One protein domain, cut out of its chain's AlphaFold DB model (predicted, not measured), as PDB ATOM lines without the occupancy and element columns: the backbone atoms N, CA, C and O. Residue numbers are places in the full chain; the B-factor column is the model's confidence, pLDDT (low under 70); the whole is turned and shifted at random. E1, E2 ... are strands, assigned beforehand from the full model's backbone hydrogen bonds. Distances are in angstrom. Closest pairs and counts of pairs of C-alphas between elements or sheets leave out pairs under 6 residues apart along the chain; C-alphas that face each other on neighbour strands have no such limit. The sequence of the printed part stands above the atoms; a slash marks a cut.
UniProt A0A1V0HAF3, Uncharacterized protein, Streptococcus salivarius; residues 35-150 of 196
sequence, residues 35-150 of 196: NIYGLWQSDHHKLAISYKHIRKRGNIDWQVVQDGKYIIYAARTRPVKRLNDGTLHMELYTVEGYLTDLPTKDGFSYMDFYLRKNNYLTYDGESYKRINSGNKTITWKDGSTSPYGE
ATOM      1  N   ASN A  35      48.310  44.749  75.942       54.97
ATOM      2  CA  ASN A  35      49.533  45.565  75.788       54.97
ATOM      3  C   ASN A  35      50.842  44.852  76.189       54.97
ATOM      4  O   ASN A  35      51.605  45.380  76.981       54.97
ATOM      5  N   ILE A  36      51.140  43.649  75.692       62.31
ATOM      6  CA  ILE A  36      52.435  42.992  75.979       62.31
ATOM      7  C   ILE A  36      53.484  43.449  74.953       62.31
ATOM      8  O   ILE A  36      53.339  43.174  73.763       62.31
ATOM      9  N   TYR A  37      54.550  44.119  75.404       69.56
ATOM     10  CA  TYR A  37      55.618  44.634  74.527       69.56
ATOM     11  C   TYR A  37      56.785  43.647  74.359       69.56
ATOM     12  O   TYR A  37      57.518  43.717  73.370       69.56
ATOM     13  N   GLY A  38      56.958  42.697  75.278       79.12
ATOM     14  CA  GLY A  38      57.930  41.610  75.154       79.12
ATOM     15  C   GLY A  38      57.487  40.384  75.933       79.12
ATOM     16  O   GLY A  38      56.887  40.527  76.993       79.12
ATOM     17  N   LEU A  39      57.764  39.204  75.379       85.19
ATOM     18  CA  LEU A  39      57.453  37.901  75.955       85.19
ATOM     19  C   LEU A  39      58.651  36.977  75.723       85.19
ATOM     20  O   LEU A  39      59.129  36.872  74.596       85.19
ATOM     21  N   TRP A  40      59.124  36.320  76.770       88.06
ATOM     22  CA  TRP A  40      60.197  35.332  76.743       88.06
ATOM     23  C   TRP A  40      59.712  34.068  77.414       88.06
ATOM     24  O   TRP A  40      58.961  34.136  78.386       88.06
ATOM     25  N   GLN A  41      60.172  32.930  76.921       86.06
ATOM     26  CA  GLN A  41      59.827  31.636  77.478       86.06
ATOM     27  C   GLN A  41      61.084  30.787  77.650       86.06
ATOM     28  O   GLN A  41      61.998  30.884  76.833       86.06
ATOM     29  N   SER A  42      61.125  29.995  78.725       83.94
ATOM     30  CA  SER A  42      62.166  28.984  78.940       83.94
ATOM     31  C   SER A  42      62.077  27.906  77.863       83.94
ATOM     32  O   SER A  42      60.966  27.464  77.558       83.94
ATOM     33  N   ASP A  43      63.211  27.369  77.426       80.62
ATOM     34  CA  ASP A  43      63.251  26.188  76.547       80.62
ATOM     35  C   ASP A  43      62.606  24.950  77.205       80.62
ATOM     36  O   ASP A  43      62.088  24.060  76.535       80.62
ATOM     37  N   HIS A  44      62.551  24.924  78.541       77.94
ATOM     38  CA  HIS A  44      61.850  23.907  79.331       77.94
ATOM     39  C   HIS A  44      60.329  24.118  79.435       77.94
ATOM     40  O   HIS A  44      59.652  23.366  80.137       77.94
ATOM     41  N   HIS A  45      59.782  25.125  78.745       74.31
ATOM     42  CA  HIS A  45      58.346  25.414  78.647       74.31
ATOM     43  C   HIS A  45      57.603  25.573  79.992       74.31
ATOM     44  O   HIS A  45      56.393  25.359  80.066       74.31
ATOM     45  N   LYS A  46      58.324  25.957  81.052       74.88
ATOM     46  CA  LYS A  46      57.815  26.057  82.429       74.88
ATOM     47  C   LYS A  46      57.566  27.502  82.862       74.88
ATOM     48  O   LYS A  46      56.576  27.797  83.530       74.88
ATOM     49  N   LEU A  47      58.453  28.410  82.456       82.50
ATOM     50  CA  LEU A  47      58.434  29.813  82.856       82.50
ATOM     51  C   LEU A  47      58.274  30.719  81.635       82.50
ATOM     52  O   LEU A  47      58.940  30.530  80.613       82.50
ATOM     53  N   ALA A  48      57.424  31.734  81.759       83.44
ATOM     54  CA  ALA A  48      57.267  32.786  80.773       83.44
ATOM     55  C   ALA A  48      57.264  34.172  81.425       83.44
ATOM     56  O   ALA A  48      56.499  34.462  82.342       83.44
ATOM     57  N   ILE A  49      58.103  35.064  80.914       84.12
ATOM     58  CA  ILE A  49      58.314  36.408  81.455       84.12
ATOM     59  C   ILE A  49      57.865  37.409  80.406       84.12
ATOM     60  O   ILE A  49      58.208  37.282  79.233       84.12
ATOM     61  N   SER A  50      57.114  38.422  80.808       81.56
ATOM     62  CA  SER A  50      56.675  39.484  79.915       81.56
ATOM     63  C   SER A  50      56.769  40.856  80.569       81.56
ATOM     64  O   SER A  50      56.850  40.983  81.791       81.56
ATOM     65  N   TYR A  51      56.753  41.906  79.749       78.00
ATOM     66  CA  TYR A  51      56.529  43.262  80.247       78.00
ATOM     67  C   TYR A  51      55.421  43.966  79.470       78.00
ATOM     68  O   TYR A  51      55.299  43.852  78.242       78.00
ATOM     69  N   LYS A  52      54.609  44.717  80.218       68.50
ATOM     70  CA  LYS A  52      53.385  45.359  79.731       68.50
ATOM     71  C   LYS A  52      53.603  46.782  79.237       68.50
ATOM     72  O   LYS A  52      52.847  47.268  78.414       68.50
ATOM     73  N   HIS A  53      54.581  47.517  79.754       65.69
ATOM     74  CA  HIS A  53      54.827  48.871  79.259       65.69
ATOM     75  C   HIS A  53      56.165  49.410  79.746       65.69
ATOM     76  O   HIS A  53      56.553  49.167  80.889       65.69
ATOM     77  N   ILE A  54      56.817  50.209  78.901       62.44
ATOM     78  CA  ILE A  54      57.913  51.088  79.316       62.44
ATOM     79  C   ILE A  54      57.310  52.479  79.514       62.44
ATOM     80  O   ILE A  54      56.973  53.165  78.553       62.44
ATOM     81  N   ARG A  55      57.134  52.890  80.771       62.81
ATOM     82  CA  ARG A  55      56.583  54.204  81.136       62.81
ATOM     83  C   ARG A  55      57.614  55.316  80.918       62.81
ATOM     84  O   ARG A  55      58.826  55.084  80.876       62.81
ATOM     85  N   LYS A  56      57.133  56.569  80.871       57.22
ATOM     86  CA  LYS A  56      57.992  57.768  80.942       57.22
ATOM     87  C   LYS A  56      58.974  57.623  82.117       57.22
ATOM     88  O   LYS A  56      58.560  57.258  83.215       57.22
ATOM     89  N   ARG A  57      60.255  57.939  81.877       67.12
ATOM     90  CA  ARG A  57      61.412  57.748  82.787       67.12
ATOM     91  C   ARG A  57      61.989  56.322  82.884       67.12
ATOM     92  O   ARG A  57      62.817  56.088  83.755       67.12
ATOM     93  N   GLY A  58      61.610  55.396  81.997       66.38
ATOM     94  CA  GLY A  58      62.262  54.080  81.889       66.38
ATOM     95  C   GLY A  58      61.812  53.050  82.927       66.38
ATOM     96  O   GLY A  58      62.465  52.027  83.094       66.38
ATOM     97  N   ASN A  59      60.702  53.317  83.618       78.69
ATOM     98  CA  ASN A  59      60.073  52.355  84.517       78.69
ATOM     99  C   ASN A  59      59.362  51.269  83.697       78.69
ATOM    100  O   ASN A  59      58.629  51.598  82.762       78.69
ATOM    101  N   ILE A  60      59.529  50.005  84.076       79.56
ATOM    102  CA  ILE A  60      58.997  48.852  83.344       79.56
ATOM    103  C   ILE A  60      58.049  48.065  84.252       79.56
ATOM    104  O   ILE A  60      58.395  47.732  85.388       79.56
ATOM    105  N   ASP A  61      56.845  47.796  83.751       81.50
ATOM    106  CA  ASP A  61      55.876  46.927  84.424       81.50
ATOM    107  C   ASP A  61      56.086  45.481  83.934       81.50
ATOM    108  O   ASP A  61      55.823  45.191  82.762       81.50
ATOM    109  N   TRP A  62      56.555  44.593  84.813       83.56
ATOM    110  CA  TRP A  62      56.842  43.186  84.511       83.56
ATOM    111  C   TRP A  62      55.771  42.243  85.038       83.56
ATOM    112  O   TRP A  62      55.129  42.496  86.060       83.56
ATOM    113  N   GLN A  63      55.629  41.128  84.332       81.62
ATOM    114  CA  GLN A  63      54.778  40.010  84.694       81.62
ATOM    115  C   GLN A  63      55.544  38.709  84.478       81.62
ATOM    116  O   GLN A  63      56.121  38.488  83.414       81.62
ATOM    117  N   VAL A  64      55.536  37.836  85.479       80.31
ATOM    118  CA  VAL A  64      56.108  36.493  85.381       80.31
ATOM    119  C   VAL A  64      54.986  35.494  85.577       80.31
ATOM    120  O   VAL A  64      54.218  35.584  86.538       80.31
ATOM    121  N   VAL A  65      54.896  34.563  84.638       77.31
ATOM    122  CA  VAL A  65      53.921  33.483  84.610       77.31
ATOM    123  C   VAL A  65      54.678  32.170  84.670       77.31
ATOM    124  O   VAL A  65      55.601  31.940  83.888       77.31
ATOM    125  N   GLN A  66      54.264  31.298  85.576       76.88
ATOM    126  CA  GLN A  66      54.759  29.934  85.658       76.88
ATOM    127  C   GLN A  66      53.580  28.988  85.490       76.88
ATOM    128  O   GLN A  66      52.559  29.145  86.157       76.88
ATOM    129  N   ASP A  67      53.706  28.047  84.555       72.50
ATOM    130  CA  ASP A  67      52.666  27.058  84.252       72.50
ATOM    131  C   ASP A  67      51.264  27.656  84.014       72.50
ATOM    132  O   ASP A  67      50.252  27.001  84.234       72.50
ATOM    133  N   GLY A  68      51.193  28.901  83.532       67.38
ATOM    134  CA  GLY A  68      49.937  29.605  83.260       67.38
ATOM    135  C   GLY A  68      49.439  30.505  84.378       67.38
ATOM    136  O   GLY A  68      48.603  31.370  84.130       67.38
ATOM    137  N   LYS A  69      49.993  30.371  85.583       70.88
ATOM    138  CA  LYS A  69      49.634  31.180  86.743       70.88
ATOM    139  C   LYS A  69      50.544  32.397  86.858       70.88
ATOM    140  O   LYS A  69      51.762  32.282  86.728       70.88
ATOM    141  N   TYR A  70      49.966  33.564  87.132       74.19
ATOM    142  CA  TYR A  70      50.744  34.749  87.486       74.19
ATOM    143  C   TYR A  70      51.404  34.546  88.839       74.19
ATOM    144  O   TYR A  70      50.737  34.229  89.820       74.19
ATOM    145  N   ILE A  71      52.717  34.738  88.869       74.69
ATOM    146  CA  ILE A  71      53.509  34.526  90.078       74.69
ATOM    147  C   ILE A  71      54.243  35.782  90.530       74.69
ATOM    148  O   ILE A  71      54.441  35.968  91.723       74.69
ATOM    149  N   ILE A  72      54.590  36.685  89.608       75.31
ATOM    150  CA  ILE A  72      55.124  38.007  89.950       75.31
ATOM    151  C   ILE A  72      54.416  39.060  89.110       75.31
ATOM    152  O   ILE A  72      54.402  38.986  87.878       75.31
ATOM    153  N   TYR A  73      53.898  40.082  89.785       77.81
ATOM    154  CA  TYR A  73      53.511  41.348  89.178       77.81
ATOM    155  C   TYR A  73      54.363  42.460  89.783       77.81
ATOM    156  O   TYR A  73      54.218  42.797  90.954       77.81
ATOM    157  N   ALA A  74      55.250  43.039  88.979       76.00
ATOM    158  CA  ALA A  74      56.186  44.049  89.447       76.00
ATOM    159  C   ALA A  74      55.993  45.343  88.654       76.00
ATOM    160  O   ALA A  74      56.439  45.491  87.514       76.00
ATOM    161  N   ALA A  75      55.289  46.295  89.261       71.81
ATOM    162  CA  ALA A  75      54.995  47.577  88.642       71.81
ATOM    163  C   ALA A  75      56.147  48.572  88.822       71.81
ATOM    164  O   ALA A  75      56.747  48.680  89.888       71.81
ATOM    165  N   ARG A  76      56.386  49.386  87.791       71.69
ATOM    166  CA  ARG A  76      57.303  50.537  87.799       71.69
ATOM    167  C   ARG A  76      58.741  50.207  88.203       71.69
ATOM    168  O   ARG A  76      59.441  51.080  88.714       71.69
ATOM    169  N   THR A  77      59.187  48.986  87.940       80.38
ATOM    170  CA  THR A  77      60.547  48.561  88.278       80.38
ATOM    171  C   THR A  77      61.581  49.276  87.423       80.38
ATOM    172  O   THR A  77      61.315  49.679  86.283       80.38
ATOM    173  N   ARG A  78      62.772  49.442  87.988       83.94
ATOM    174  CA  ARG A  78      63.934  49.991  87.296       83.94
ATOM    175  C   ARG A  78      65.031  48.939  87.245       83.94
ATOM    176  O   ARG A  78      65.103  48.119  88.158       83.94
ATOM    177  N   PRO A  79      65.901  48.993  86.228       87.88
ATOM    178  CA  PRO A  79      67.126  48.218  86.252       87.88
ATOM    179  C   PRO A  79      67.941  48.574  87.490       87.88
ATOM    180  O   PRO A  79      68.162  49.756  87.762       87.88
ATOM    181  N   VAL A  80      68.405  47.552  88.203       90.00
ATOM    182  CA  VAL A  80      69.374  47.693  89.295       90.00
ATOM    183  C   VAL A  80      70.686  48.221  88.730       90.00
ATOM    184  O   VAL A  80      71.300  49.137  89.276       90.00
ATOM    185  N   LYS A  81      71.087  47.685  87.574       92.81
ATOM    186  CA  LYS A  81      72.300  48.089  86.875       92.81
ATOM    187  C   LYS A  81      72.111  48.038  85.367       92.81
ATOM    188  O   LYS A  81      71.445  47.158  84.828       92.81
ATOM    189  N   ARG A  82      72.755  48.973  84.671       90.25
ATOM    190  CA  ARG A  82      72.934  48.926  83.219       90.25
ATOM    191  C   ARG A  82      74.393  48.622  82.918       90.25
ATOM    192  O   ARG A  82      75.277  49.336  83.385       90.25
ATOM    193  N   LEU A  83      74.630  47.546  82.183       92.00
ATOM    194  CA  LEU A  83      75.961  47.121  81.779       92.00
ATOM    195  C   LEU A  83      76.414  47.902  80.533       92.00
ATOM    196  O   LEU A  83      75.598  48.487  79.816       92.00
ATOM    197  N   ASN A  84      77.724  47.905  80.280       91.06
ATOM    198  CA  ASN A  84      78.347  48.671  79.191       91.06
ATOM    199  C   ASN A  84      77.862  48.242  77.797       91.06
ATOM    200  O   ASN A  84      77.792  49.056  76.882       91.06
ATOM    201  N   ASP A  85      77.491  46.973  77.642       89.19
ATOM    202  CA  ASP A  85      76.931  46.392  76.417       89.19
ATOM    203  C   ASP A  85      75.439  46.739  76.207       89.19
ATOM    204  O   ASP A  85      74.841  46.405  75.181       89.19
ATOM    205  N   GLY A  86      74.827  47.439  77.168       85.62
ATOM    206  CA  GLY A  86      73.417  47.806  77.168       85.62
ATOM    207  C   GLY A  86      72.491  46.775  77.810       85.62
ATOM    208  O   GLY A  86      71.283  47.016  77.816       85.62
ATOM    209  N   THR A  87      73.020  45.680  78.362       90.06
ATOM    210  CA  THR A  87      72.249  44.703  79.142       90.06
ATOM    211  C   THR A  87      71.708  45.353  80.420       90.06
ATOM    212  O   THR A  87      72.390  46.148  81.074       90.06
ATOM    213  N   LEU A  88      70.457  45.047  80.767       90.31
ATOM    214  CA  LEU A  88      69.792  45.526  81.979       90.31
ATOM    215  C   LEU A  88      69.729  44.400  83.006       90.31
ATOM    216  O   LEU A  88      69.163  43.348  82.729       90.31
ATOM    217  N   HIS A  89      70.287  44.638  84.187       92.00
ATOM    218  CA  HIS A  89      70.114  43.786  85.360       92.00
ATOM    219  C   HIS A  89      68.836  44.204  86.086       92.00
ATOM    220  O   HIS A  89      68.668  45.384  86.415       92.00
ATOM    221  N   MET A  90      67.927  43.256  86.277       90.25
ATOM    222  CA  MET A  90      66.603  43.459  86.851       90.25
ATOM    223  C   MET A  90      66.424  42.554  88.066       90.25
ATOM    224  O   MET A  90      66.745  41.373  88.011       90.25
ATOM    225  N   GLU A  91      65.817  43.100  89.114       90.50
ATOM    226  CA  GLU A  91      65.353  42.338  90.269       90.50
ATOM    227  C   GLU A  91      63.851  42.565  90.441       90.50
ATOM    228  O   GLU A  91      63.394  43.713  90.475       90.50
ATOM    229  N   LEU A  92      63.079  41.482  90.536       86.69
ATOM    230  CA  LEU A  92      61.638  41.524  90.778       86.69
ATOM    231  C   LEU A  92      61.300  40.819  92.091       86.69
ATOM    232  O   LEU A  92      61.855  39.767  92.403       86.69
ATOM    233  N   TYR A  93      60.343  41.395  92.816       79.62
ATOM    234  CA  TYR A  93      59.843  40.904  94.096       79.62
ATOM    235  C   TYR A  93      58.314  40.835  94.042       79.62
ATOM    236  O   TYR A  93      57.681  41.687  93.409       79.62
ATOM    237  N   THR A  94      57.718  39.859  94.723       69.88
ATOM    238  CA  THR A  94      56.263  39.782  94.933       69.88
ATOM    239  C   THR A  94      55.943  39.577  96.407       69.88
ATOM    240  O   THR A  94      56.637  38.840  97.098       69.88
ATOM    241  N   VAL A  95      54.890  40.249  96.877       57.22
ATOM    242  CA  VAL A  95      54.466  40.259  98.287       57.22
ATOM    243  C   VAL A  95      53.702  38.982  98.665       57.22
ATOM    244  O   VAL A  95      53.614  38.649  99.841       57.22
ATOM    245  N   GLU A  96      53.185  38.237  97.683       52.09
ATOM    246  CA  GLU A  96      52.340  37.067  97.926       52.09
ATOM    247  C   GLU A  96      53.017  35.759  97.511       52.09
ATOM    248  O   GLU A  96      53.391  35.562  96.353       52.09
ATOM    249  N   GLY A  97      53.127  34.855  98.490       49.25
ATOM    250  CA  GLY A  97      53.581  33.481  98.330       49.25
ATOM    251  C   GLY A  97      52.567  32.646  97.560       49.25
ATOM    252  O   GLY A  97      51.794  31.882  98.134       49.25
ATOM    253  N   TYR A  98      52.584  32.757  96.238       52.84
ATOM    254  CA  TYR A  98      52.148  31.643  95.413       52.84
ATOM    255  C   TYR A  98      53.177  30.512  95.589       52.84
ATOM    256  O   TYR A  98      54.364  30.774  95.766       52.84
ATOM    257  N   LEU A  99      52.748  29.247  95.593       52.88
ATOM    258  CA  LEU A  99      53.673  28.115  95.475       52.88
ATOM    259  C   LEU A  99      54.373  28.241  94.115       52.88
ATOM    260  O   LEU A  99      53.793  27.908  93.083       52.88
ATOM    261  N   THR A 100      55.572  28.817  94.118       64.44
ATOM    262  CA  THR A 100      56.400  29.053  92.932       64.44
ATOM    263  C   THR A 100      57.693  28.280  93.070       64.44
ATOM    264  O   THR A 100      58.230  28.204  94.172       64.44
ATOM    265  N   ASP A 101      58.266  27.836  91.956       68.94
ATOM    266  CA  ASP A 101      59.632  27.292  91.959       68.94
ATOM    267  C   ASP A 101      60.705  28.395  91.946       68.94
ATOM    268  O   ASP A 101      61.887  28.124  91.751       68.94
ATOM    269  N   LEU A 102      60.297  29.657  92.114       77.69
ATOM    270  CA  LEU A 102      61.220  30.775  92.223       77.69
ATOM    271  C   LEU A 102      61.923  30.777  93.589       77.69
ATOM    272  O   LEU A 102      61.315  30.404  94.598       77.69
ATOM    273  N   PRO A 103      63.181  31.244  93.647       79.50
ATOM    274  CA  PRO A 103      63.882  31.417  94.907       79.50
ATOM    275  C   PRO A 103      63.155  32.426  95.801       79.50
ATOM    276  O   PRO A 103      62.458  33.329  95.330       79.50
ATOM    277  N   THR A 104      63.350  32.290  97.112       77.25
ATOM    278  CA  THR A 104      62.811  33.221  98.107       77.25
ATOM    279  C   THR A 104      63.925  34.096  98.674       77.25
ATOM    280  O   THR A 104      65.022  33.621  98.971       77.25
ATOM    281  N   LYS A 105      63.648  35.392  98.815       79.00
ATOM    282  CA  LYS A 105      64.542  36.387  99.422       79.00
ATOM    283  C   LYS A 105      63.716  37.225 100.389       79.00
ATOM    284  O   LYS A 105      62.695  37.781 100.000       79.00
ATOM    285  N   ASP A 106      64.117  37.245 101.658       79.38
ATOM    286  CA  ASP A 106      63.422  37.968 102.734       79.38
ATOM    287  C   ASP A 106      61.923  37.620 102.871       79.38
ATOM    288  O   ASP A 106      61.101  38.463 103.217       79.38
ATOM    289  N   GLY A 107      61.556  36.364 102.587       72.25
ATOM    290  CA  GLY A 107      60.170  35.881 102.652       72.25
ATOM    291  C   GLY A 107      59.320  36.172 101.408       72.25
ATOM    292  O   GLY A 107      58.152  35.796 101.377       72.25
ATOM    293  N   PHE A 108      59.901  36.782 100.373       74.06
ATOM    294  CA  PHE A 108      59.237  37.105  99.110       74.06
ATOM    295  C   PHE A 108      59.778  36.241  97.971       74.06
ATOM    296  O   PHE A 108      60.984  35.984  97.918       74.06
ATOM    297  N   SER A 109      58.922  35.818  97.029       76.69
ATOM    298  CA  SER A 109      59.435  35.213  95.794       76.69
ATOM    299  C   SER A 109      60.215  36.268  95.015       76.69
ATOM    300  O   SER A 109      59.776  37.414  94.853       76.69
ATOM    301  N   TYR A 110      61.395  35.868  94.565       82.88
ATOM    302  CA  TYR A 110      62.421  36.744  94.028       82.88
ATOM    303  C   TYR A 110      62.876  36.242  92.665       82.88
ATOM    304  O   TYR A 110      62.994  35.040  92.433       82.88
ATOM    305  N   MET A 111      63.148  37.171  91.756       87.38
ATOM    306  CA  MET A 111      63.697  36.845  90.450       87.38
ATOM    307  C   MET A 111      64.775  37.856  90.066       87.38
ATOM    308  O   MET A 111      64.497  39.050  89.950       87.38
ATOM    309  N   ASP A 112      65.987  37.355  89.832       90.88
ATOM    310  CA  ASP A 112      67.148  38.118  89.371       90.88
ATOM    311  C   ASP A 112      67.511  37.695  87.949       90.88
ATOM    312  O   ASP A 112      67.844  36.533  87.711       90.88
ATOM    313  N   PHE A 113      67.420  38.615  86.993       91.81
ATOM    314  CA  PHE A 113      67.689  38.296  85.597       91.81
ATOM    315  C   PHE A 113      68.339  39.439  84.822       91.81
ATOM    316  O   PHE A 113      68.327  40.611  85.202       91.81
ATOM    317  N   TYR A 114      68.865  39.078  83.654       91.50
ATOM    318  CA  TYR A 114      69.521  39.990  82.727       91.50
ATOM    319  C   TYR A 114      68.730  40.087  81.425       91.50
ATOM    320  O   TYR A 114      68.627  39.115  80.680       91.50
ATOM    321  N   LEU A 115      68.208  41.271  81.110       89.69
ATOM    322  CA  LEU A 115      67.602  41.569  79.815       89.69
ATOM    323  C   LEU A 115      68.674  42.075  78.845       89.69
ATOM    324  O   LEU A 115      69.214  43.172  79.006       89.69
ATOM    325  N   ARG A 116      68.959  41.293  77.805       88.75
ATOM    326  CA  ARG A 116      69.983  41.591  76.801       88.75
ATOM    327  C   ARG A 116      69.405  42.355  75.610       88.75
ATOM    328  O   ARG A 116      68.261  42.156  75.198       88.75
ATOM    329  N   LYS A 117      70.242  43.182  74.978       80.44
ATOM    330  CA  LYS A 117      69.871  43.995  73.802       80.44
ATOM    331  C   LYS A 117      69.466  43.158  72.580       80.44
ATOM    332  O   LYS A 117      68.672  43.607  71.761       80.44
ATOM    333  N   ASN A 118      69.982  41.938  72.455       83.00
ATOM    334  CA  ASN A 118      69.722  41.025  71.338       83.00
ATOM    335  C   ASN A 118      68.416  40.214  71.489       83.00
ATOM    336  O   ASN A 118      68.299  39.142  70.903       83.00
ATOM    337  N   ASN A 119      67.434  40.725  72.241       81.75
ATOM    338  CA  ASN A 119      66.150  40.070  72.519       81.75
ATOM    339  C   ASN A 119      66.254  38.760  73.325       81.75
ATOM    340  O   ASN A 119      65.341  37.938  73.265       81.75
ATOM    341  N   TYR A 120      67.316  38.568  74.103       87.00
ATOM    342  CA  TYR A 120      67.410  37.454  75.048       87.00
ATOM    343  C   TYR A 120      67.227  37.938  76.479       87.00
ATOM    344  O   TYR A 120      67.588  39.064  76.819       87.00
ATOM    345  N   LEU A 121      66.693  37.065  77.316       90.38
ATOM    346  CA  LEU A 121      66.668  37.223  78.761       90.38
ATOM    347  C   LEU A 121      67.472  36.073  79.366       90.38
ATOM    348  O   LEU A 121      67.351  34.951  78.901       90.38
ATOM    349  N   THR A 122      68.315  36.329  80.361       90.62
ATOM    350  CA  THR A 122      69.036  35.270  81.079       90.62
ATOM    351  C   THR A 122      68.565  35.219  82.518       90.62
ATOM    352  O   THR A 122      68.657  36.227  83.215       90.62
ATOM    353  N   TYR A 123      68.088  34.056  82.943       88.75
ATOM    354  CA  TYR A 123      67.620  33.775  84.295       88.75
ATOM    355  C   TYR A 123      68.089  32.373  84.686       88.75
ATOM    356  O   TYR A 123      68.002  31.465  83.867       88.75
ATOM    357  N   ASP A 124      68.610  32.219  85.903       86.06
ATOM    358  CA  ASP A 124      69.059  30.927  86.450       86.06
ATOM    359  C   ASP A 124      70.028  30.145  85.533       86.06
ATOM    360  O   ASP A 124      69.907  28.948  85.302       86.06
ATOM    361  N   GLY A 125      70.973  30.856  84.905       84.75
ATOM    362  CA  GLY A 125      71.932  30.271  83.955       84.75
ATOM    363  C   GLY A 125      71.356  29.926  82.573       84.75
ATOM    364  O   GLY A 125      72.118  29.740  81.624       84.75
ATOM    365  N   GLU A 126      70.036  29.932  82.413       86.25
ATOM    366  CA  GLU A 126      69.348  29.669  81.152       86.25
ATOM    367  C   GLU A 126      69.113  30.955  80.352       86.25
ATOM    368  O   GLU A 126      68.918  32.045  80.898       86.25
ATOM    369  N   SER A 127      69.128  30.841  79.022       86.56
ATOM    370  CA  SER A 127      68.837  31.951  78.112       86.56
ATOM    371  C   SER A 127      67.510  31.732  77.403       86.56
ATOM    372  O   SER A 127      67.298  30.739  76.728       86.56
ATOM    373  N   TYR A 128      66.643  32.721  77.521       87.62
ATOM    374  CA  TYR A 128      65.269  32.721  77.077       87.62
ATOM    375  C   TYR A 128      65.203  33.596  75.835       87.62
ATOM    376  O   TYR A 128      65.625  34.761  75.857       87.62
ATOM    377  N   LYS A 129      64.676  33.058  74.740       86.25
ATOM    378  CA  LYS A 129      64.516  33.810  73.495       86.25
ATOM    379  C   LYS A 129      63.187  34.558  73.495       86.25
ATOM    380  O   LYS A 129      62.163  34.036  73.932       86.25
ATOM    381  N   ARG A 130      63.187  35.792  72.984       85.06
ATOM    382  CA  ARG A 130      61.947  36.555  72.808       85.06
ATOM    383  C   ARG A 130      61.037  35.851  71.806       85.06
ATOM    384  O   ARG A 130      61.433  35.609  70.664       85.06
ATOM    385  N   ILE A 131      59.809  35.589  72.223       81.06
ATOM    386  CA  ILE A 131      58.724  35.132  71.363       81.06
ATOM    387  C   ILE A 131      58.151  36.348  70.640       81.06
ATOM    388  O   ILE A 131      58.004  37.432  71.215       81.06
ATOM    389  N   ASN A 132      57.831  36.177  69.358       67.69
ATOM    390  CA  ASN A 132      57.164  37.223  68.600       67.69
ATOM    391  C   ASN A 132      55.773  37.474  69.209       67.69
ATOM    392  O   ASN A 132      54.908  36.598  69.201       67.69
ATOM    393  N   SER A 133      55.559  38.678  69.741       61.25
ATOM    394  CA  SER A 133      54.343  39.048  70.472       61.25
ATOM    395  C   SER A 133      53.093  39.111  69.590       61.25
ATOM    396  O   SER A 133      52.015  39.351  70.116       61.25
ATOM    397  N   GLY A 134      53.217  38.902  68.273       60.53
ATOM    398  CA  GLY A 134      52.086  38.835  67.344       60.53
ATOM    399  C   GLY A 134      51.113  37.696  67.661       60.53
ATOM    400  O   GLY A 134      49.912  37.930  67.685       60.53
ATOM    401  N   ASN A 135      51.621  36.502  67.993       62.50
ATOM    402  CA  ASN A 135      50.764  35.346  68.294       62.50
ATOM    403  C   ASN A 135      50.491  35.159  69.796       62.50
ATOM    404  O   ASN A 135      49.610  34.381  70.140       62.50
ATOM    405  N   LYS A 136      51.228  35.842  70.694       73.50
ATOM    406  CA  LYS A 136      51.106  35.776  72.177       73.50
ATOM    407  C   LYS A 136      50.892  34.359  72.748       73.50
ATOM    408  O   LYS A 136      50.301  34.211  73.813       73.50
ATOM    409  N   THR A 137      51.338  33.330  72.032       76.19
ATOM    410  CA  THR A 137      51.095  31.927  72.363       76.19
ATOM    411  C   THR A 137      52.312  31.377  73.088       76.19
ATOM    412  O   THR A 137      53.444  31.657  72.691       76.19
ATOM    413  N   ILE A 138      52.068  30.611  74.143       76.44
ATOM    414  CA  ILE A 138      53.065  29.853  74.893       76.44
ATOM    415  C   ILE A 138      52.829  28.370  74.606       76.44
ATOM    416  O   ILE A 138      51.680  27.927  74.617       76.44
ATOM    417  N   THR A 139      53.903  27.613  74.386       80.44
ATOM    418  CA  THR A 139      53.865  26.140  74.347       80.44
ATOM    419  C   THR A 139      54.224  25.587  75.715       80.44
ATOM    420  O   THR A 139      55.235  25.987  76.263       80.44
ATOM    421  N   TRP A 140      53.459  24.673  76.287       81.06
ATOM    422  CA  TRP A 140      53.714  24.155  77.628       81.06
ATOM    423  C   TRP A 140      54.460  22.822  77.611       81.06
ATOM    424  O   TRP A 140      54.620  22.189  76.569       81.06
ATOM    425  N   LYS A 141      54.918  22.371  78.785       78.44
ATOM    426  CA  LYS A 141      55.670  21.112  78.936       78.44
ATOM    427  C   LYS A 141      54.919  19.873  78.422       78.44
ATOM    428  O   LYS A 141      55.553  18.915  77.997       78.44
ATOM    429  N   ASP A 142      53.591  19.890  78.454       76.81
ATOM    430  CA  ASP A 142      52.721  18.833  77.915       76.81
ATOM    431  C   ASP A 142      52.512  18.929  76.388       76.81
ATOM    432  O   ASP A 142      51.760  18.143  75.817       76.81
ATOM    433  N   GLY A 143      53.164  19.882  75.714       77.69
ATOM    434  CA  GLY A 143      53.026  20.138  74.280       77.69
ATOM    435  C   GLY A 143      51.779  20.939  73.901       77.69
ATOM    436  O   GLY A 143      51.624  21.294  72.731       77.69
ATOM    437  N   SER A 144      50.901  21.259  74.858       75.69
ATOM    438  CA  SER A 144      49.740  22.116  74.610       75.69
ATOM    439  C   SER A 144      50.167  23.559  74.341       75.69
ATOM    440  O   SER A 144      51.265  23.983  74.701       75.69
ATOM    441  N   THR A 145      49.290  24.338  73.711       78.50
ATOM    442  CA  THR A 145      49.524  25.769  73.495       78.50
ATOM    443  C   THR A 145      48.365  26.577  74.053       78.50
ATOM    444  O   THR A 145      47.211  26.170  73.941       78.50
ATOM    445  N   SER A 146      48.658  27.722  74.666       70.56
ATOM    446  CA  SER A 146      47.623  28.665  75.099       70.56
ATOM    447  C   SER A 146      48.084  30.108  74.911       70.56
ATOM    448  O   SER A 146      49.292  30.377  74.853       70.56
ATOM    449  N   PRO A 147      47.153  31.072  74.863       74.31
ATOM    450  CA  PRO A 147      47.504  32.475  75.009       74.31
ATOM    451  C   PRO A 147      48.223  32.741  76.343       74.31
ATOM    452  O   PRO A 147      48.018  32.039  77.341       74.31
ATOM    453  N   TYR A 148      49.079  33.765  76.351       71.44
ATOM    454  CA  TYR A 148      49.792  34.218  77.545       71.44
ATOM    455  C   TYR A 148      48.826  34.537  78.692       71.44
ATOM    456  O   TYR A 148      47.941  35.371  78.523       71.44
ATOM    457  N   GLY A 149      49.035  33.908  79.853       64.56
ATOM    458  CA  GLY A 149      48.203  34.115  81.045       64.56
ATOM    459  C   GLY A 149      46.850  33.396  81.027       64.56
ATOM    460  O   GLY A 149      46.048  33.634  81.920       64.56
ATOM    461  N   GLU A 150      46.590  32.535  80.035       65.25
ATOM    462  CA  GLU A 150      45.292  31.863  79.850       65.25
ATOM    463  C   GLU A 150      45.375  30.336  79.820       65.25
ATOM    464  O   GLU A 150      44.489  29.673  79.278       65.25
TER     465      GLU A 150
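AT A GLANCE: This is residues 35 to 150 of the 196 residues of an uncharacterized protein of Streptococcus salivarius (UniProt A0A1V0HAF3). A single sheet of eight strands is curled like part of a barrel and folded back on itself, with E4, E3, E2 and E1 facing E7, E6 and E5 and with E8 as the hinge. The edge strands E4 and E5 come close to each other, and a small separate hairpin, E9 and E10, lies to one side near E1. The printed part has 116 residues with no named helix and ten strands, E1 to E10 in chain order, and its class is all strand. The large sheet has the order E4, E3, E2, E1, E8, E7, E6, E5, all antiparallel, and the pair E9 and E10 is antiparallel too. The whole is compact, with a radius of gyration of the C-alphas of 13.6 A and spans of 38 by 34 by 27 A.

HOW THE PARTS SIT: E1, residues 38 to 41, E2, residues 47 to 54, E3, residues 60 to 66, and E4, residues 69 to 77, form a meander, each strand the antiparallel neighbour of the one before. N 49 and O 40 are 2.8 A apart, N 63 and O 50 2.8 A, and N 71 and O 64 2.9 A, within hydrogen-bond range. E5, residues 88 to 94, E6, residues 108 to 115, E7, residues 120 to 123, and E8, residues 126 to 131, form a second meander, with N 111 and O 92 at 3.0 A, N 122 and O 114 at 2.8 A, and N 128 and O 121 at 2.7 A. E8 pairs with E7 over residues 126 to 129 and with E1 over residues 129 to 131, where N 131 and O 39 are 2.8 A apart. The closest C-alphas of E4 and E5 are those of Ile 72 and Thr 94, 5.4 A apart. E9, residues 137 to 139, and E10, residues 145 to 147, form a hairpin, with N 138 and O 146 at 2.9 A. E10 is apart from E1, and the closest C-alphas of E1 and E9 are those of Gln 41 and Ile 138, 7.5 A apart.

IN THESE COORDINATES: E1 begins at C-alpha 38, (57.930, 41.610, 75.154). E2 is 21.6 A long, E3 19.5 A, E4 20.6 A, E5 19.6 A, E6 21.5 A and E8 15.4 A. E10 ends at C-alpha 147, (47.504, 32.475, 75.009).

THE WHOLE: The C-alphas of Arg 57 and Asp 142 are the two farthest apart, at 40.2 A. The printed part has no cut. The link from E5 to E6, residues 95 to 107, is long. The mean pLDDT of the printed part is 77.7, and 25 residues are under 70, among them residues 52 to 58 and 94 to 101.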